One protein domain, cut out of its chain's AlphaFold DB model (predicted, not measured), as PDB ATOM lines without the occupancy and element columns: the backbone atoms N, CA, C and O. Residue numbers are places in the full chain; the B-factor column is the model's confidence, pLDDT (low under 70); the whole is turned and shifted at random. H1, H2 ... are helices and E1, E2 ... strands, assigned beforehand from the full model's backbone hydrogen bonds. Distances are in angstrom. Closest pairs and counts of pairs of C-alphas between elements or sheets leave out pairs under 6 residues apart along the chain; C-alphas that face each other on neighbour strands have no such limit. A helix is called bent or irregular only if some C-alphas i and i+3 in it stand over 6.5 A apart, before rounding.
ATOM      1  N   GLU A 341     -31.062  -0.302  -0.204       72.38
ATOM      2  CA  GLU A 341     -31.569   0.983   0.243       72.38
ATOM      3  C   GLU A 341     -30.589   2.115  -0.064       72.38
ATOM      4  O   GLU A 341     -29.402   2.084   0.276       72.38
ATOM      5  N   GLU A 342     -31.106   3.144  -0.726       85.94
ATOM      6  CA  GLU A 342     -30.425   4.424  -0.862       85.94
ATOM      7  C   GLU A 342     -30.435   5.127   0.503       85.94
ATOM      8  O   GLU A 342     -31.470   5.161   1.158       85.94
ATOM      9  N   LYS A 343     -29.307   5.686   0.947       90.62
ATOM     10  CA  LYS A 343     -29.195   6.343   2.258       90.62
ATOM     11  C   LYS A 343     -28.637   7.748   2.128       90.62
ATOM     12  O   LYS A 343     -27.579   7.936   1.534       90.62
ATOM     13  N   ILE A 344     -29.309   8.730   2.709       93.75
ATOM     14  CA  ILE A 344     -28.851  10.117   2.767       93.75
ATOM     15  C   ILE A 344     -28.822  10.546   4.228       93.75
ATOM     16  O   ILE A 344     -29.865  10.630   4.864       93.75
ATOM     17  N   LEU A 345     -27.634  10.822   4.757       95.75
ATOM     18  CA  LEU A 345     -27.487  11.401   6.090       95.75
ATOM     19  C   LEU A 345     -27.807  12.893   6.030       95.75
ATOM     20  O   LEU A 345     -27.420  13.563   5.074       95.75
ATOM     21  N   VAL A 346     -28.498  13.410   7.033       96.38
ATOM     22  CA  VAL A 346     -28.871  14.819   7.147       96.38
ATOM     23  C   VAL A 346     -28.292  15.358   8.445       96.38
ATOM     24  O   VAL A 346     -28.517  14.772   9.499       96.38
ATOM     25  N   HIS A 347     -27.563  16.467   8.352       97.06
ATOM     26  CA  HIS A 347     -27.008  17.185   9.492       97.06
ATOM     27  C   HIS A 347     -27.294  18.680   9.356       97.06
ATOM     28  O   HIS A 347     -26.985  19.294   8.326       97.06
ATOM     29  N   VAL A 348     -27.891  19.261  10.392       96.56
ATOM     30  CA  VAL A 348     -28.140  20.697  10.506       96.56
ATOM     31  C   VAL A 348     -27.650  21.178  11.868       96.56
ATOM     32  O   VAL A 348     -28.275  20.867  12.886       96.56
ATOM     33  N   ASP A 349     -26.559  21.952  11.889       93.69
ATOM     34  CA  ASP A 349     -25.880  22.301  13.145       93.69
ATOM     35  C   ASP A 349     -26.740  23.228  14.018       93.69
ATOM     36  O   ASP A 349     -26.671  23.157  15.246       93.69
ATOM     37  N   TYR A 350     -27.532  24.121  13.406       95.06
ATOM     38  CA  TYR A 350     -28.381  25.062  14.138       95.06
ATOM     39  C   TYR A 350     -29.567  25.589  13.317       95.06
ATOM     40  O   TYR A 350     -29.411  26.185  12.257       95.06
ATOM     41  N   ILE A 351     -30.773  25.457  13.850       96.06
ATOM     42  CA  ILE A 351     -32.006  26.055  13.342       96.06
ATOM     43  C   ILE A 351     -32.496  27.045  14.391       96.06
ATOM     44  O   ILE A 351     -32.606  26.705  15.564       96.06
ATOM     45  N   CYS A 352     -32.825  28.262  13.975       94.94
ATOM     46  CA  CYS A 352     -33.448  29.260  14.828       94.94
ATOM     47  C   CYS A 352     -34.663  29.841  14.117       94.94
ATOM     48  O   CYS A 352     -34.535  30.441  13.052       94.94
ATOM     49  N   LEU A 353     -35.835  29.669  14.713       94.44
ATOM     50  CA  LEU A 353     -37.067  30.324  14.315       94.44
ATOM     51  C   LEU A 353     -37.376  31.411  15.343       94.44
ATOM     52  O   LEU A 353     -37.745  31.122  16.481       94.44
ATOM     53  N   LEU A 354     -37.266  32.660  14.917       92.69
ATOM     54  CA  LEU A 354     -37.672  33.831  15.675       92.69
ATOM     55  C   LEU A 354     -39.012  34.318  15.144       92.69
ATOM     56  O   LEU A 354     -39.182  34.525  13.943       92.69
ATOM     57  N   MET A 355     -39.963  34.503  16.049       90.19
ATOM     58  CA  MET A 355     -41.230  35.134  15.731       90.19
ATOM     59  C   MET A 355     -41.277  36.528  16.338       90.19
ATOM     60  O   MET A 355     -41.236  36.695  17.561       90.19
ATOM     61  N   GLU A 356     -41.380  37.526  15.473       85.81
ATOM     62  CA  GLU A 356     -41.417  38.936  15.827       85.81
ATOM     63  C   GLU A 356     -42.833  39.490  15.691       85.81
ATOM     64  O   GLU A 356     -43.532  39.259  14.706       85.81
ATOM     65  N   SER A 357     -43.255  40.266  16.685       77.50
ATOM     66  CA  SER A 357     -44.483  41.049  16.615       77.50
ATOM     67  C   SER A 357     -44.154  42.523  16.477       77.50
ATOM     68  O   SER A 357     -43.231  43.046  17.109       77.50
ATOM     69  N   GLN A 358     -44.921  43.198  15.633       69.56
ATOM     70  CA  GLN A 358     -44.792  44.623  15.412       69.56
ATOM     71  C   GLN A 358     -45.755  45.366  16.338       69.56
ATOM     72  O   GLN A 358     -46.971  45.292  16.185       69.56
ATOM     73  N   ILE A 359     -45.205  46.113  17.298       64.94
ATOM     74  CA  ILE A 359     -45.975  47.016  18.158       64.94
ATOM     75  C   ILE A 359     -45.599  48.445  17.751       64.94
ATOM     76  O   ILE A 359     -44.561  48.983  18.147       64.94
ATOM     77  N   GLY A 360     -46.423  49.056  16.897       64.12
ATOM     78  CA  GLY A 360     -46.131  50.360  16.295       64.12
ATOM     79  C   GLY A 360     -44.937  50.298  15.331       64.12
ATOM     80  O   GLY A 360     -44.915  49.489  14.411       64.12
ATOM     81  N   ALA A 361     -43.929  51.152  15.538       57.09
ATOM     82  CA  ALA A 361     -42.714  51.189  14.710       57.09
ATOM     83  C   ALA A 361     -41.593  50.245  15.198       57.09
ATOM     84  O   ALA A 361     -40.509  50.236  14.621       57.09
ATOM     85  N   LYS A 362     -41.812  49.491  16.285       66.12
ATOM     86  CA  LYS A 362     -40.794  48.623  16.888       66.12
ATOM     87  C   LYS A 362     -41.154  47.152  16.677       66.12
ATOM     88  O   LYS A 362     -42.243  46.721  17.051       66.12
ATOM     89  N   GLN A 363     -40.212  46.395  16.121       70.69
ATOM     90  CA  GLN A 363     -40.258  44.934  16.077       70.69
ATOM     91  C   GLN A 363     -39.767  44.377  17.411       70.69
ATOM     92  O   GLN A 363     -38.749  44.823  17.950       70.69
ATOM     93  N   MET A 364     -40.529  43.446  17.972       78.12
ATOM     94  CA  MET A 364     -40.248  42.837  19.259       78.12
ATOM     95  C   MET A 364     -40.300  41.314  19.124       78.12
ATOM     96  O   MET A 364     -41.360  40.782  18.784       78.12
ATOM     97  N   PRO A 365     -39.186  40.603  19.374       81.94
ATOM     98  CA  PRO A 365     -39.192  39.149  19.350       81.94
ATOM     99  C   PRO A 365     -40.081  38.642  20.488       81.94
ATOM    100  O   PRO A 365     -39.970  39.101  21.623       81.94
ATOM    101  N   MET A 366     -40.998  37.734  20.170       86.31
ATOM    102  CA  MET A 366     -41.975  37.185  21.114       86.31
ATOM    103  C   MET A 366     -41.732  35.709  21.407       86.31
ATOM    104  O   MET A 366     -41.943  35.272  22.535       86.31
ATOM    105  N   LEU A 367     -41.290  34.948  20.405       90.88
ATOM    106  CA  LEU A 367     -41.029  33.516  20.516       90.88
ATOM    107  C   LEU A 367     -39.727  33.178  19.790       90.88
ATOM    108  O   LEU A 367     -39.454  33.719  18.722       90.88
ATOM    109  N   SER A 368     -38.946  32.281  20.374       92.56
ATOM    110  CA  SER A 368     -37.728  31.723  19.804       92.56
ATOM    111  C   SER A 368     -37.789  30.210  19.924       92.56
ATOM    112  O   SER A 368     -37.986  29.682  21.019       92.56
ATOM    113  N   LEU A 369     -37.598  29.516  18.813       93.12
ATOM    114  CA  LEU A 369     -37.356  28.083  18.773       93.12
ATOM    115  C   LEU A 369     -35.946  27.873  18.245       93.12
ATOM    116  O   LEU A 369     -35.611  28.337  17.160       93.12
ATOM    117  N   GLU A 370     -35.130  27.183  19.023       93.44
ATOM    118  CA  GLU A 370     -33.793  26.760  18.637       93.44
ATOM    119  C   GLU A 370     -33.793  25.244  18.517       93.44
ATOM    120  O   GLU A 370     -34.339  24.560  19.384       93.44
ATOM    121  N   ALA A 371     -33.210  24.713  17.449       93.12
ATOM    122  CA  ALA A 371     -33.125  23.280  17.251       93.12
ATOM    123  C   ALA A 371     -31.835  22.857  16.551       93.12
ATOM    124  O   ALA A 371     -31.234  23.629  15.810       93.12
ATOM    125  N   THR A 372     -31.436  21.612  16.754       94.38
ATOM    126  CA  THR A 372     -30.435  20.911  15.945       94.38
ATOM    127  C   THR A 372     -31.091  19.671  15.357       94.38
ATOM    128  O   THR A 372     -32.030  19.124  15.942       94.38
ATOM    129  N   VAL A 373     -30.662  19.263  14.163       95.12
ATOM    130  CA  VAL A 373     -31.274  18.125  13.469       95.12
ATOM    131  C   VAL A 373     -30.197  17.201  12.939       95.12
ATOM    132  O   VAL A 373     -29.339  17.607  12.161       95.12
ATOM    133  N   ASP A 374     -30.320  15.936  13.306       95.56
ATOM    134  CA  ASP A 374     -29.487  14.838  12.840       95.56
ATOM    135  C   ASP A 374     -30.382  13.708  12.359       95.56
ATOM    136  O   ASP A 374     -31.356  13.372  13.021       95.56
ATOM    137  N   GLY A 375     -30.092  13.078  11.227       93.88
ATOM    138  CA  GLY A 375     -30.945  11.986  10.774       93.88
ATOM    139  C   GLY A 375     -30.465  11.251   9.543       93.88
ATOM    140  O   GLY A 375     -29.445  11.576   8.935       93.88
ATOM    141  N   GLU A 376     -31.246  10.253   9.154       93.25
ATOM    142  CA  GLU A 376     -31.086   9.535   7.903       93.25
ATOM    143  C   GLU A 376     -32.396   9.485   7.119       93.25
ATOM    144  O   GLU A 376     -33.490   9.334   7.660       93.25
ATOM    145  N   ILE A 377     -32.265   9.616   5.807       91.62
ATOM    146  CA  ILE A 377     -33.323   9.406   4.833       91.62
ATOM    147  C   ILE A 377     -32.975   8.138   4.067       91.62
ATOM    148  O   ILE A 377     -31.917   8.042   3.443       91.62
ATOM    149  N   VAL A 378     -33.884   7.178   4.101       89.06
ATOM    150  CA  VAL A 378     -33.772   5.873   3.469       89.06
ATOM    151  C   VAL A 378     -34.719   5.813   2.272       89.06
ATOM    152  O   VAL A 378     -35.862   6.268   2.324       89.06
ATOM    153  N   SER A 379     -34.218   5.265   1.170       82.75
ATOM    154  CA  SER A 379     -34.961   4.981  -0.059       82.75
ATOM    155  C   SER A 379     -35.763   6.168  -0.638       82.75
ATOM    156  O   SER A 379     -36.919   5.998  -1.031       82.75
ATOM    157  N   PRO A 380     -35.174   7.378  -0.790       77.12
ATOM    158  CA  PRO A 380     -35.881   8.568  -1.279       77.12
ATOM    159  C   PRO A 380     -36.475   8.429  -2.688       77.12
ATOM    160  O   PRO A 380     -37.393   9.172  -3.033       77.12
ATOM    161  N   SER A 381     -35.961   7.516  -3.518       74.75
ATOM    162  CA  SER A 381     -36.460   7.298  -4.880       74.75
ATOM    163  C   SER A 381     -37.647   6.335  -4.979       74.75
ATOM    164  O   SER A 381     -38.349   6.366  -5.992       74.75
ATOM    165  N   THR A 382     -37.884   5.487  -3.972       73.56
ATOM    166  CA  THR A 382     -38.900   4.420  -4.010       73.56
ATOM    167  C   THR A 382     -39.948   4.600  -2.917       73.56
ATOM    168  O   THR A 382     -41.091   4.941  -3.215       73.56
ATOM    169  N   CYS A 383     -39.559   4.406  -1.661       71.19
ATOM    170  CA  CYS A 383     -40.393   4.568  -0.479       71.19
ATOM    171  C   CYS A 383     -39.614   5.412   0.524       71.19
ATOM    172  O   CYS A 383     -38.709   4.922   1.195       71.19
ATOM    173  N   LEU A 384     -39.940   6.704   0.567       82.81
ATOM    174  CA  LEU A 384     -39.245   7.662   1.414       82.81
ATOM    175  C   LEU A 384     -39.529   7.330   2.880       82.81
ATOM    176  O   LEU A 384     -40.645   7.553   3.353       82.81
ATOM    177  N   ALA A 385     -38.512   6.843   3.580       86.62
ATOM    178  CA  ALA A 385     -38.488   6.750   5.029       86.62
ATOM    179  C   ALA A 385     -37.455   7.748   5.562       86.62
ATOM    180  O   ALA A 385     -36.361   7.859   5.020       86.62
ATOM    181  N   ALA A 386     -37.786   8.508   6.593       90.56
ATOM    182  CA  ALA A 386     -36.865   9.425   7.242       90.56
ATOM    183  C   ALA A 386     -36.928   9.210   8.749       90.56
ATOM    184  O   ALA A 386     -38.015   9.207   9.317       90.56
ATOM    185  N   SER A 387     -35.768   9.048   9.375       92.38
ATOM    186  CA  SER A 387     -35.606   9.005  10.824       92.38
ATOM    187  C   SER A 387     -34.705  10.166  11.220       92.38
ATOM    188  O   SER A 387     -33.558  10.247  10.780       92.38
ATOM    189  N   MET A 388     -35.238  11.111  11.986       93.56
ATOM    190  CA  MET A 388     -34.522  12.303  12.431       93.56
ATOM    191  C   MET A 388     -34.586  12.406  13.949       93.56
ATOM    192  O   MET A 388     -35.625  12.192  14.556       93.56
ATOM    193  N   THR A 389     -33.477  12.767  14.569       94.69
ATOM    194  CA  THR A 389     -33.397  13.226  15.948       94.69
ATOM    195  C   THR A 389     -33.311  14.744  15.924       94.69
ATOM    196  O   THR A 389     -32.427  15.321  15.292       94.69
ATOM    197  N   VAL A 390     -34.261  15.388  16.586       92.94
ATOM    198  CA  VAL A 390     -34.363  16.839  16.695       92.94
ATOM    199  C   VAL A 390     -34.150  17.202  18.152       92.94
ATOM    200  O   VAL A 390     -34.983  16.864  18.990       92.94
ATOM    201  N   GLU A 391     -33.060  17.896  18.463       92.12
ATOM    202  CA  GLU A 391     -32.903  18.490  19.788       92.12
ATOM    203  C   GLU A 391     -33.474  19.902  19.761       92.12
ATOM    204  O   GLU A 391     -33.048  20.709  18.941       92.12
ATOM    205  N   VAL A 392     -34.447  20.215  20.616       90.94
ATOM    206  CA  VAL A 392     -35.203  21.472  20.548       90.94
ATOM    207  C   VAL A 392     -35.303  22.180  21.898       90.94
ATOM    208  O   VAL A 392     -35.454  21.563  22.955       90.94
ATOM    209  N   ALA A 393     -35.263  23.507  21.843       89.88
ATOM    210  CA  ALA A 393     -35.582  24.409  22.933       89.88
ATOM    211  C   ALA A 393     -36.533  25.502  22.440       89.88
ATOM    212  O   ALA A 393     -36.345  26.085  21.374       89.88
ATOM    213  N   VAL A 394     -37.553  25.805  23.240       91.56
ATOM    214  CA  VAL A 394     -38.538  26.842  22.918       91.56
ATOM    215  C   VAL A 394     -38.604  27.828  24.067       91.56
ATOM    216  O   VAL A 394     -38.798  27.449  25.218       91.56
ATOM    217  N   SER A 395     -38.443  29.106  23.752       90.88
ATOM    218  CA  SER A 395     -38.467  30.205  24.712       90.88
ATOM    219  C   SER A 395     -39.383  31.317  24.222       90.88
ATOM    220  O   SER A 395     -39.481  31.570  23.023       90.88
ATOM    221  N   TYR A 396     -40.037  32.007  25.145       91.50
ATOM    222  CA  TYR A 396     -40.840  33.188  24.861       91.50
ATOM    223  C   TYR A 396     -40.249  34.406  25.571       91.50
ATOM    224  O   TYR A 396     -39.580  34.292  26.599       91.50
ATOM    225  N   TYR A 397     -40.467  35.588  25.006       89.06
ATOM    226  CA  TYR A 397     -39.969  36.822  25.594       89.06
ATOM    227  C   TYR A 397     -40.983  37.387  26.590       89.06
ATOM    228  O   TYR A 397     -42.100  37.751  26.210       89.06
ATOM    229  N   ASN A 398     -40.593  37.496  27.861       86.81
ATOM    230  CA  ASN A 398     -41.426  38.114  28.883       86.81
ATOM    231  C   ASN A 398     -41.105  39.612  29.006       86.81
ATOM    232  O   ASN A 398     -40.125  40.018  29.631       86.81
ATOM    233  N   ASP A 399     -41.982  40.446  28.445       81.19
ATOM    234  CA  ASP A 399     -41.867  41.911  28.459       81.19
ATOM    235  C   ASP A 399     -41.894  42.512  29.879       81.19
ATOM    236  O   ASP A 399     -41.263  43.532  30.146       81.19
ATOM    237  N   HIS A 400     -42.563  41.861  30.839       82.25
ATOM    238  CA  HIS A 400     -42.642  42.381  32.207       82.25
ATOM    239  C   HIS A 400     -41.293  42.365  32.931       82.25
ATOM    240  O   HIS A 400     -41.031  43.248  33.751       82.25
ATOM    241  N   ILE A 401     -40.445  41.378  32.632       84.25
ATOM    242  CA  ILE A 401     -39.123  41.209  33.254       84.25
ATOM    243  C   ILE A 401     -37.963  41.502  32.290       84.25
ATOM    244  O   ILE A 401     -36.834  41.660  32.741       84.25
ATOM    245  N   ASN A 402     -38.240  41.669  30.992       83.75
ATOM    246  CA  ASN A 402     -37.269  41.837  29.903       83.75
ATOM    247  C   ASN A 402     -36.299  40.655  29.716       83.75
ATOM    248  O   ASN A 402     -35.173  40.846  29.248       83.75
ATOM    249  N   GLU A 403     -36.730  39.439  30.045       87.94
ATOM    250  CA  GLU A 403     -35.926  38.221  29.928       87.94
ATOM    251  C   GLU A 403     -36.647  37.151  29.095       87.94
ATOM    252  O   GLU A 403     -37.873  37.144  28.966       87.94
ATOM    253  N   TRP A 404     -35.854  36.259  28.497       88.38
ATOM    254  CA  TRP A 404     -36.354  35.074  27.805       88.38
ATOM    255  C   TRP A 404     -36.661  33.988  28.828       88.38
ATOM    256  O   TRP A 404     -35.763  33.546  29.545       88.38
ATOM    257  N   GLU A 405     -37.911  33.544  28.857       88.62
ATOM    258  CA  GLU A 405     -38.355  32.420  29.672       88.62
ATOM    259  C   GLU A 405     -38.553  31.191  28.790       88.62
ATOM    260  O   GLU A 405     -39.022  31.286  27.654       88.62
ATOM    261  N   GLN A 406     -38.190  30.022  29.303       85.56
ATOM    262  CA  GLN A 406     -38.362  28.768  28.580       85.56
ATOM    263  C   GLN A 406     -39.843  28.373  28.600       85.56
ATOM    264  O   GLN A 406     -40.438  28.235  29.665       85.56
ATOM    265  N   LEU A 407     -40.440  28.210  27.418       85.81
ATOM    266  CA  LEU A 407     -41.770  27.611  27.265       85.81
ATOM    267  C   LEU A 407     -41.666  26.084  27.349       85.81
ATOM    268  O   LEU A 407     -42.527  25.418  27.922       85.81
ATOM    269  N   LEU A 408     -40.592  25.557  26.762       85.12
ATOM    270  CA  LEU A 408     -40.193  24.167  26.845       85.12
ATOM    271  C   LEU A 408     -38.966  24.080  27.762       85.12
ATOM    272  O   LEU A 408     -37.886  24.541  27.383       85.12
ATOM    273  N   GLU A 409     -39.150  23.556  28.975       76.75
ATOM    274  CA  GLU A 409     -38.136  23.600  30.037       76.75
ATOM    275  C   GLU A 409     -36.963  22.670  29.729       76.75
ATOM    276  O   GLU A 409     -37.163  21.489  29.494       76.75
ATOM    277  N   THR A 410     -35.721  23.154  29.751       73.19
ATOM    278  CA  THR A 410     -34.558  22.259  29.604       73.19
ATOM    279  C   THR A 410     -34.447  21.339  30.808       73.19
ATOM    280  O   THR A 410     -34.569  21.827  31.927       73.19
ATOM    281  N   LEU A 411     -34.134  20.055  30.606       67.81
ATOM    282  CA  LEU A 411     -34.007  19.077  31.691       67.81
ATOM    283  C   LEU A 411     -32.852  19.477  32.637       67.81
ATOM    284  O   LEU A 411     -31.676  19.301  32.292       67.81
ATOM    285  N   PRO A 412     -33.135  20.006  33.845       61.91
ATOM    286  CA  PRO A 412     -32.104  20.610  34.691       61.91
ATOM    287  C   PRO A 412     -31.243  19.554  35.396       61.91
ATOM    288  O   PRO A 412     -30.113  19.828  35.799       61.91
ATOM    289  N   GLN A 413     -31.760  18.328  35.521       62.28
ATOM    290  CA  GLN A 413     -31.051  17.191  36.110       62.28
ATOM    291  C   GLN A 413     -29.940  16.656  35.188       62.28
ATOM    292  O   GLN A 413     -28.985  16.055  35.674       62.28
ATOM    293  N   GLU A 414     -30.013  16.945  33.884       64.38
ATOM    294  CA  GLU A 414     -29.063  16.500  32.858       64.38
ATOM    295  C   GLU A 414     -28.307  17.675  32.213       64.38
ATOM    296  O   GLU A 414     -28.204  17.774  30.995       64.38
ATOM    297  N   ASN A 415     -27.759  18.592  33.019       70.88
ATOM    298  CA  ASN A 415     -26.920  19.698  32.522       70.88
ATOM    299  C   ASN A 415     -27.643  20.636  31.522       70.88
ATOM    300  O   ASN A 415     -27.040  21.088  30.549       70.88
ATOM    301  N   ASN A 416     -28.926  20.940  31.762       67.44
ATOM    302  CA  ASN A 416     -29.765  21.780  30.891       67.44
ATOM    303  C   ASN A 416     -29.786  21.294  29.432       67.44
ATOM    304  O   ASN A 416     -29.667  22.088  28.495       67.44
ATOM    305  N   ARG A 417     -29.911  19.978  29.236       77.44
ATOM    306  CA  ARG A 417     -30.046  19.378  27.908       77.44
ATOM    307  C   ARG A 417     -31.334  19.856  27.223       77.44
ATOM    308  O   ARG A 417     -32.364  20.051  27.871       77.44
ATOM    309  N   PHE A 418     -31.259  20.039  25.906       80.56
ATOM    310  CA  PHE A 418     -32.424  20.251  25.045       80.56
ATOM    311  C   PHE A 418     -33.279  18.984  24.933       80.56
ATOM    312  O   PHE A 418     -32.804  17.873  25.173       80.56
ATOM    313  N   TRP A 419     -34.542  19.145  24.544       84.94
ATOM    314  CA  TRP A 419     -35.436  18.004  24.351       84.94
ATOM    315  C   TRP A 419     -35.084  17.259  23.085       84.94
ATOM    316  O   TRP A 419     -35.112  17.850  22.015       84.94
ATOM    317  N   SER A 420     -34.811  15.965  23.204       89.38
ATOM    318  CA  SER A 420     -34.529  15.096  22.066       89.38
ATOM    319  C   SER A 420     -35.815  14.429  21.583       89.38
ATOM    320  O   SER A 420     -36.330  13.517  22.227       89.38
ATOM    321  N   LEU A 421     -36.312  14.860  20.430       90.75
ATOM    322  CA  LEU A 421     -37.469  14.290  19.750       90.75
ATOM    323  C   LEU A 421     -37.003  13.385  18.612       90.75
ATOM    324  O   LEU A 421     -36.159  13.775  17.811       90.75
ATOM    325  N   GLN A 422     -37.570  12.191  18.512       92.31
ATOM    326  CA  GLN A 422     -37.409  11.314  17.363       92.31
ATOM    327  C   GLN A 422     -38.589  11.524  16.411       92.31
ATOM    328  O   GLN A 422     -39.755  11.440  16.793       92.31
ATOM    329  N   LEU A 423     -38.274  11.854  15.168       91.62
ATOM    330  CA  LEU A 423     -39.210  12.095  14.087       91.62
ATOM    331  C   LEU A 423     -39.052  10.973  13.064       91.62
ATOM    332  O   LEU A 423     -38.012  10.864  12.417       91.62
ATOM    333  N   GLU A 424     -40.086  10.163  12.894       90.56
ATOM    334  CA  GLU A 424     -40.117   9.107  11.887       90.56
ATOM    335  C   GLU A 424     -41.195   9.422  10.858       90.56
ATOM    336  O   GLU A 424     -42.373   9.569  11.180       90.56
ATOM    337  N   PHE A 425     -40.796   9.544   9.600       89.25
ATOM    338  CA  PHE A 425     -41.699   9.765   8.483       89.25
ATOM    339  C   PHE A 425     -41.584   8.609   7.504       89.25
ATOM    340  O   PHE A 425     -40.483   8.274   7.081       89.25
ATOM    341  N   THR A 426     -42.704   8.035   7.083       83.94
ATOM    342  CA  THR A 426     -42.724   7.002   6.042       83.94
ATOM    343  C   THR A 426     -43.788   7.316   4.999       83.94
ATOM    344  O   THR A 426     -44.904   7.734   5.312       83.94
ATOM    345  N   SER A 427     -43.429   7.146   3.728       78.06
ATOM    346  CA  SER A 427     -44.295   7.367   2.571       78.06
ATOM    347  C   SER A 427     -44.417   6.068   1.777       78.06
ATOM    348  O   SER A 427     -43.619   5.824   0.872       78.06
ATOM    349  N   GLY A 428     -45.421   5.252   2.093       66.00
ATOM    350  CA  GLY A 428     -45.708   3.961   1.462       66.00
ATOM    351  C   GLY A 428     -46.980   3.335   2.035       66.00
ATOM    352  O   GLY A 428     -47.462   3.783   3.078       66.00
ATOM    353  N   ASP A 429     -47.539   2.329   1.356       56.88
ATOM    354  CA  ASP A 429     -48.600   1.520   1.959       56.88
ATOM    355  C   ASP A 429     -47.982   0.777   3.150       56.88
ATOM    356  O   ASP A 429     -46.975   0.087   2.976       56.88
ATOM    357  N   PRO A 430     -48.542   0.900   4.362       52.25
ATOM    358  CA  PRO A 430     -47.902   0.335   5.541       52.25
ATOM    359  C   PRO A 430     -47.754  -1.208   5.468       52.25
ATOM    360  O   PRO A 430     -47.047  -1.788   6.287       52.25
ATOM    361  N   GLN A 431     -48.379  -1.895   4.484       50.38
ATOM    362  CA  GLN A 431     -48.524  -3.376   4.449       50.38
ATOM    363  C   GLN A 431     -47.237  -4.073   4.067       50.38
ATOM    364  O   GLN A 431     -47.023  -5.205   4.485       50.38
ATOM    365  N   ASP A 432     -46.351  -3.355   3.389       52.31
ATOM    366  CA  ASP A 432     -45.074  -3.890   2.946       52.31
ATOM    367  C   ASP A 432     -43.930  -3.625   3.945       52.31
ATOM    368  O   ASP A 432     -42.819  -4.104   3.723       52.31
ATOM    369  N   LEU A 433     -44.163  -2.864   5.031       49.44
ATOM    370  CA  LEU A 433     -43.080  -2.292   5.854       49.44
ATOM    371  C   LEU A 433     -43.098  -2.653   7.347       49.44
ATOM    372  O   LEU A 433     -42.046  -2.576   7.977       49.44
ATOM    373  N   PHE A 434     -44.238  -3.047   7.918       53.69
ATOM    374  CA  PHE A 434     -44.332  -3.410   9.341       53.69
ATOM    375  C   PHE A 434     -44.575  -4.912   9.527       53.69
ATOM    376  O   PHE A 434     -45.200  -5.565   8.691       53.69
ATOM    377  N   SER A 435     -44.095  -5.473  10.639       54.53
ATOM    378  CA  SER A 435     -44.441  -6.842  11.036       54.53
ATOM    379  C   SER A 435     -45.909  -6.928  11.488       54.53
ATOM    380  O   SER A 435     -46.458  -5.951  11.996       54.53
ATOM    381  N   GLU A 436     -46.562  -8.088  11.328       53.84
ATOM    382  CA  GLU A 436     -47.969  -8.321  11.737       53.84
ATOM    383  C   GLU A 436     -48.252  -7.905  13.202       53.84
ATOM    384  O   GLU A 436     -49.349  -7.451  13.533       53.84
ATOM    385  N   GLU A 437     -47.247  -7.996  14.081       56.06
ATOM    386  CA  GLU A 437     -47.352  -7.614  15.494       56.06
ATOM    387  C   GLU A 437     -47.339  -6.085  15.695       56.06
ATOM    388  O   GLU A 437     -48.151  -5.558  16.458       56.06
ATOM    389  N   GLU A 438     -46.497  -5.343  14.972       53.88
ATOM    390  CA  GLU A 438     -46.440  -3.867  15.011       53.88
ATOM    391  C   GLU A 438     -47.668  -3.237  14.342       53.88
ATOM    392  O   GLU A 438     -48.241  -2.262  14.832       53.88
ATOM    393  N   TRP A 439     -48.133  -3.874  13.270       54.06
ATOM    394  CA  TRP A 439     -49.356  -3.545  12.552       54.06
ATOM    395  C   TRP A 439     -50.613  -3.595  13.413       54.06
ATOM    396  O   TRP A 439     -51.476  -2.717  13.321       54.06
ATOM    397  N   SER A 440     -50.712  -4.615  14.265       54.34
ATOM    398  CA  SER A 440     -51.866  -4.811  15.142       54.34
ATOM    399  C   SER A 440     -52.015  -3.695  16.188       54.34
ATOM    400  O   SER A 440     -53.137  -3.345  16.561       54.34
ATOM    401  N   ASN A 449     -51.373   6.553   3.464       65.94
ATOM    402  CA  ASN A 449     -50.166   6.222   2.680       65.94
ATOM    403  C   ASN A 449     -48.922   7.031   3.115       65.94
ATOM    404  O   ASN A 449     -47.877   6.995   2.462       65.94
ATOM    405  N   ARG A 450     -49.064   7.849   4.162       75.88
ATOM    406  CA  ARG A 450     -48.032   8.691   4.752       75.88
ATOM    407  C   ARG A 450     -48.242   8.742   6.247       75.88
ATOM    408  O   ARG A 450     -49.316   9.136   6.696       75.88
ATOM    409  N   THR A 451     -47.213   8.391   6.997       80.75
ATOM    410  CA  THR A 451     -47.262   8.402   8.453       80.75
ATOM    411  C   THR A 451     -46.130   9.270   8.980       80.75
ATOM    412  O   THR A 451     -45.013   9.212   8.470       80.75
ATOM    413  N   LEU A 452     -46.449  10.137   9.940       86.06
ATOM    414  CA  LEU A 452     -45.489  10.959  10.668       86.06
ATOM    415  C   LEU A 452     -45.657  10.621  12.147       86.06
ATOM    416  O   LEU A 452     -46.694  10.928  12.733       86.06
ATOM    417  N   SER A 453     -44.654   9.976  12.723       87.12
ATOM    418  CA  SER A 453     -44.572   9.658  14.141       87.12
ATOM    419  C   SER A 453     -43.595  10.618  14.808       87.12
ATOM    420  O   SER A 453     -42.499  10.861  14.300       87.12
ATOM    421  N   ILE A 454     -44.011  11.186  15.934       89.31
ATOM    422  CA  ILE A 454     -43.170  12.033  16.778       89.31
ATOM    423  C   ILE A 454     -43.118  11.357  18.137       89.31
ATOM    424  O   ILE A 454     -44.137  11.264  18.825       89.31
ATOM    425  N   THR A 455     -41.947  10.870  18.517       87.19
ATOM    426  CA  THR A 455     -41.724  10.169  19.777       87.19
ATOM    427  C   THR A 455     -40.720  10.943  20.621       87.19
ATOM    428  O   THR A 455     -39.693  11.419  20.149       87.19
ATOM    429  N   SER A 456     -41.038  11.109  21.900       87.00
ATOM    430  CA  SER A 456     -40.119  11.647  22.901       87.00
ATOM    431  C   SER A 456     -39.764  10.512  23.849       87.00
ATOM    432  O   SER A 456     -40.650   9.757  24.249       87.00
ATOM    433  N   GLN A 457     -38.484  10.371  24.191       81.31
ATOM    434  CA  GLN A 457     -38.057   9.391  25.200       81.31
ATOM    435  C   GLN A 457     -38.427   9.857  26.613       81.31
ATOM    436  O   GLN A 457     -38.772   9.045  27.470       81.31
ATOM    437  N   ASP A 458     -38.411  11.172  26.816       82.50
ATOM    438  CA  ASP A 458     -38.664  11.826  28.090       82.50
ATOM    439  C   ASP A 458     -40.065  12.464  28.114       82.50
ATOM    440  O   ASP A 458     -40.641  12.801  27.072       82.50
ATOM    441  N   ASN A 459     -40.621  12.660  29.312       80.88
ATOM    442  CA  ASN A 459     -41.914  13.328  29.494       80.88
ATOM    443  C   ASN A 459     -41.796  14.820  29.179       80.88
ATOM    444  O   ASN A 459     -41.320  15.558  30.024       80.88
ATOM    445  N   LEU A 460     -42.268  15.264  28.012       81.88
ATOM    446  CA  LEU A 460     -42.211  16.666  27.581       81.88
ATOM    447  C   LEU A 460     -42.910  17.611  28.580       81.88
ATOM    448  O   LEU A 460     -44.139  17.711  28.599       81.88
ATOM    449  N   GLU A 461     -42.131  18.320  29.397       81.88
ATOM    450  CA  GLU A 461     -42.637  19.285  30.377       81.88
ATOM    451  C   GLU A 461     -42.774  20.671  29.732       81.88
ATOM    452  O   GLU A 461     -41.798  21.303  29.323       81.88
ATOM    453  N   ILE A 462     -44.019  21.141  29.617       84.12
ATOM    454  CA  ILE A 462     -44.351  22.458  29.063       84.12
ATOM    455  C   ILE A 462     -44.940  23.317  30.177       84.12
ATOM    456  O   ILE A 462     -45.989  22.984  30.738       84.12
ATOM    457  N   THR A 463     -44.319  24.466  30.431       81.56
ATOM    458  CA  THR A 463     -44.789  25.415  31.443       81.56
ATOM    459  C   THR A 463     -45.404  26.631  30.776       81.56
ATOM    460  O   THR A 463     -44.729  27.471  30.185       81.56
ATOM    461  N   ILE A 464     -46.728  26.740  30.889       86.50
ATOM    462  CA  ILE A 464     -47.492  27.857  30.330       86.50
ATOM    463  C   ILE A 464     -47.906  28.790  31.467       86.50
ATOM    464  O   ILE A 464     -48.851  28.528  32.212       86.50
ATOM    465  N   SER A 465     -47.194  29.904  31.597       87.31
ATOM    466  CA  SER A 465     -47.562  30.997  32.494       87.31
ATOM    467  C   SER A 465     -48.689  31.856  31.894       87.31
ATOM    468  O   SER A 465     -48.997  31.785  30.701       87.31
ATOM    469  N   LYS A 466     -49.301  32.731  32.707       87.31
ATOM    470  CA  LYS A 466     -50.288  33.706  32.202       87.31
ATOM    471  C   LYS A 466     -49.673  34.651  31.165       87.31
ATOM    472  O   LYS A 466     -50.302  34.927  30.154       87.31
ATOM    473  N   THR A 467     -48.434  35.089  31.391       86.19
ATOM    474  CA  THR A 467     -47.689  35.947  30.461       86.19
ATOM    475  C   THR A 467     -47.379  35.225  29.151       86.19
ATOM    476  O   THR A 467     -47.539  35.821  28.090       86.19
ATOM    477  N   ALA A 468     -47.019  33.938  29.199       85.75
ATOM    478  CA  ALA A 468     -46.836  33.118  28.001       85.75
ATOM    479  C   ALA A 468     -48.138  33.000  27.196       85.75
ATOM    480  O   ALA A 468     -48.132  33.166  25.979       85.75
ATOM    481  N   LEU A 469     -49.271  32.771  27.868       87.50
ATOM    482  CA  LEU A 469     -50.583  32.685  27.221       87.50
ATOM    483  C   LEU A 469     -51.010  34.027  26.602       87.50
ATOM    484  O   LEU A 469     -51.553  34.052  25.499       87.50
ATOM    485  N   ASP A 470     -50.707  35.147  27.255       85.56
ATOM    486  CA  ASP A 470     -50.928  36.487  26.700       85.56
ATOM    487  C   ASP A 470     -50.053  36.743  25.458       85.56
ATOM    488  O   ASP A 470     -50.506  37.352  24.489       85.56
ATOM    489  N   VAL A 471     -48.807  36.261  25.444       85.12
ATOM    490  CA  VAL A 471     -47.925  36.343  24.268       85.12
ATOM    491  C   VAL A 471     -48.451  35.472  23.124       85.12
ATOM    492  O   VAL A 471     -48.614  35.965  22.010       85.12
ATOM    493  N   LEU A 472     -48.787  34.208  23.392       84.50
ATOM    494  CA  LEU A 472     -49.330  33.285  22.390       84.50
ATOM    495  C   LEU A 472     -50.680  33.761  21.836       84.50
ATOM    496  O   LEU A 472     -50.918  33.669  20.634       84.50
ATOM    497  N   SER A 473     -51.546  34.324  22.681       84.19
ATOM    498  CA  SER A 473     -52.815  34.902  22.230       84.19
ATOM    499  C   SER A 473     -52.605  36.150  21.376       84.19
ATOM    500  O   SER A 473     -53.274  36.275  20.358       84.19
ATOM    501  N   LYS A 474     -51.642  37.027  21.694       80.31
ATOM    502  CA  LYS A 474     -51.269  38.154  20.816       80.31
ATOM    503  C   LYS A 474     -50.781  37.685  19.449       80.31
ATOM    504  O   LYS A 474     -51.126  38.300  18.449       80.31
ATOM    505  N   LEU A 475     -50.009  36.603  19.402       79.12
ATOM    506  CA  LEU A 475     -49.508  36.015  18.158       79.12
ATOM    507  C   LEU A 475     -50.633  35.377  17.330       79.12
ATOM    508  O   LEU A 475     -50.650  35.527  16.111       79.12
ATOM    509  N   GLY A 476     -51.593  34.720  17.988       72.25
ATOM    510  CA  GLY A 476     -52.746  34.096  17.334       72.25
ATOM    511  C   GLY A 476     -53.885  35.058  16.974       72.25
ATOM    512  O   GLY A 476     -54.649  34.775  16.058       72.25
ATOM    513  N   ALA A 477     -54.014  36.189  17.670       65.75
ATOM    514  CA  ALA A 477     -55.106  37.144  17.488       65.75
ATOM    515  C   ALA A 477     -54.896  38.127  16.327       65.75
ATOM    516  O   ALA A 477     -55.768  38.968  16.112       65.75
ATOM    517  N   PHE A 478     -53.783  38.050  15.586       56.88
ATOM    518  CA  PHE A 478     -53.595  38.859  14.380       56.88
ATOM    519  C   PHE A 478     -54.694  38.517  13.359       56.88
ATOM    520  O   PHE A 478     -54.699  37.404  12.825       56.88
ATOM    521  N   PRO A 479     -55.646  39.434  13.099       44.97
ATOM    522  CA  PRO A 479     -56.780  39.153  12.232       44.97
ATOM    523  C   PRO A 479     -56.331  38.921  10.792       44.97
ATOM    524  O   PRO A 479     -55.323  39.467  10.347       44.97
ATOM    525  N   VAL A 480     -57.146  38.174  10.053       45.06
ATOM    526  CA  VAL A 480     -57.042  37.936   8.600       45.06
ATOM    527  C   VAL A 480     -57.213  39.237   7.774       45.06
ATOM    528  O   VAL A 480     -56.967  39.240   6.572       45.06
TER     529      VAL A 480
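Overview. This is residues 341 to 440 and 449 to 480 of the 517 residues of an uncharacterized protein of Schistocephalus solidus (UniProt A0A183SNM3). One long, twisted sheet makes the body, with three long bent strands, E1, E2 and E3, folded back on one another side by side, and the helix H2 crossing one face near the E1 to E2 turn. Short E4 pairs with E3 toward that same end, E5 and E6 widen the sheet toward the other, and the small helix H1 lies off the sheet beyond E5. The printed part has 132 residues with six named strands and two named helices, and along the chain come first the five strands E1 to E5, then H1, then E6 and last H2; the class is mostly strand, and the sheet is branched, with the antiparallel neighbour pairs E1 and E2, E2 and E3, E3 and E4, E3 and E5, and E5 and E6, where E3 has three neighbours. The whole is loose, with a radius of gyration of the C-alphas of 19.0 A, and the C-alphas span 54 by 42 by 31 A.

Arrangement. E1, residues 343 to 359, and E2, residues 362 to 378, form a hairpin, antiparallel at 168 degrees, with N 346 and O 375 2.8 A apart, within hydrogen-bond range. E3, residues 385 to 398, lies on the other side of E2 from E1 and forms a hairpin with E2, antiparallel at 163 degrees; N 374 and O 389 are 3.0 A apart. E1 bends by 52 degrees at residue 349, E2 by 57 degrees at residue 375 and E3 by 52 degrees at residue 389. E4, residues 403 to 408, forms a hairpin with E3 and completes a meander, E1 E2 E3 E4, each strand the antiparallel neighbour of the one before; N 396 and O 405 are 2.8 A apart. The pairing along E3 is staggered: E4 lies beside its residues 394 to 398, and E5, residues 419 to 427, beside its residues 385 to 392, both on the other side of E3 from E2. E3 and E5 are antiparallel at 138 degrees, with N 388 and O 423 2.8 A apart. E4 and E5 are only just apart, their closest C-alphas 8.2 A from each other. H1, residues 436 to 440, is not on the sheet. E6, residues 450 to 456, lies on the other side of E5 from E3, antiparallel at 165 degrees, with N 424 and O 453 2.9 A apart. E1, E4 and E6 are edge strands. H2, residues 466 to 476, is on the sheet at a height over the sheet of 9.0 A and runs across the strands, at 65 degrees to E3 on the local plane. It lies over E2 and E3, and its closest C-alphas to E3 are those of Ala 468 and Tyr 396, 6.8 A apart. In H1 and H2 every O i to N i+4 pair is within hydrogen-bond range.

Along the chain. E1 begins at C-alpha 343 (-29.195, 6.343, 2.258) and is 46.8 A long from first to last C-alpha. E2 is 45.4 A long, E3 39.5 A, E5 25.8 A and E6 20.0 A. E3 ends at C-alpha 398 (-41.426, 38.114, 28.883). H2, 15.1 A long, ends at C-alpha 476 (-52.746, 34.096, 17.334).

Size, cuts and confidence. The two C-alphas farthest apart are those of Ala 361 and Glu 436, 59.8 A. Residues 441 to 448 are not printed, and C-alphas 440 and 449 are 16.7 A apart across this cut, on the link from H1 to E6. Of the links that are printed whole, E1 to E2 and E3 to E4 are tight, the others are short, and none is long. The mean pLDDT of the printed part is 80.5; it is under 70 at residues 358 to 362, 411 to 414, 416, 428 to 440, 449 and 477 to 480, and the mean over H1 is 54.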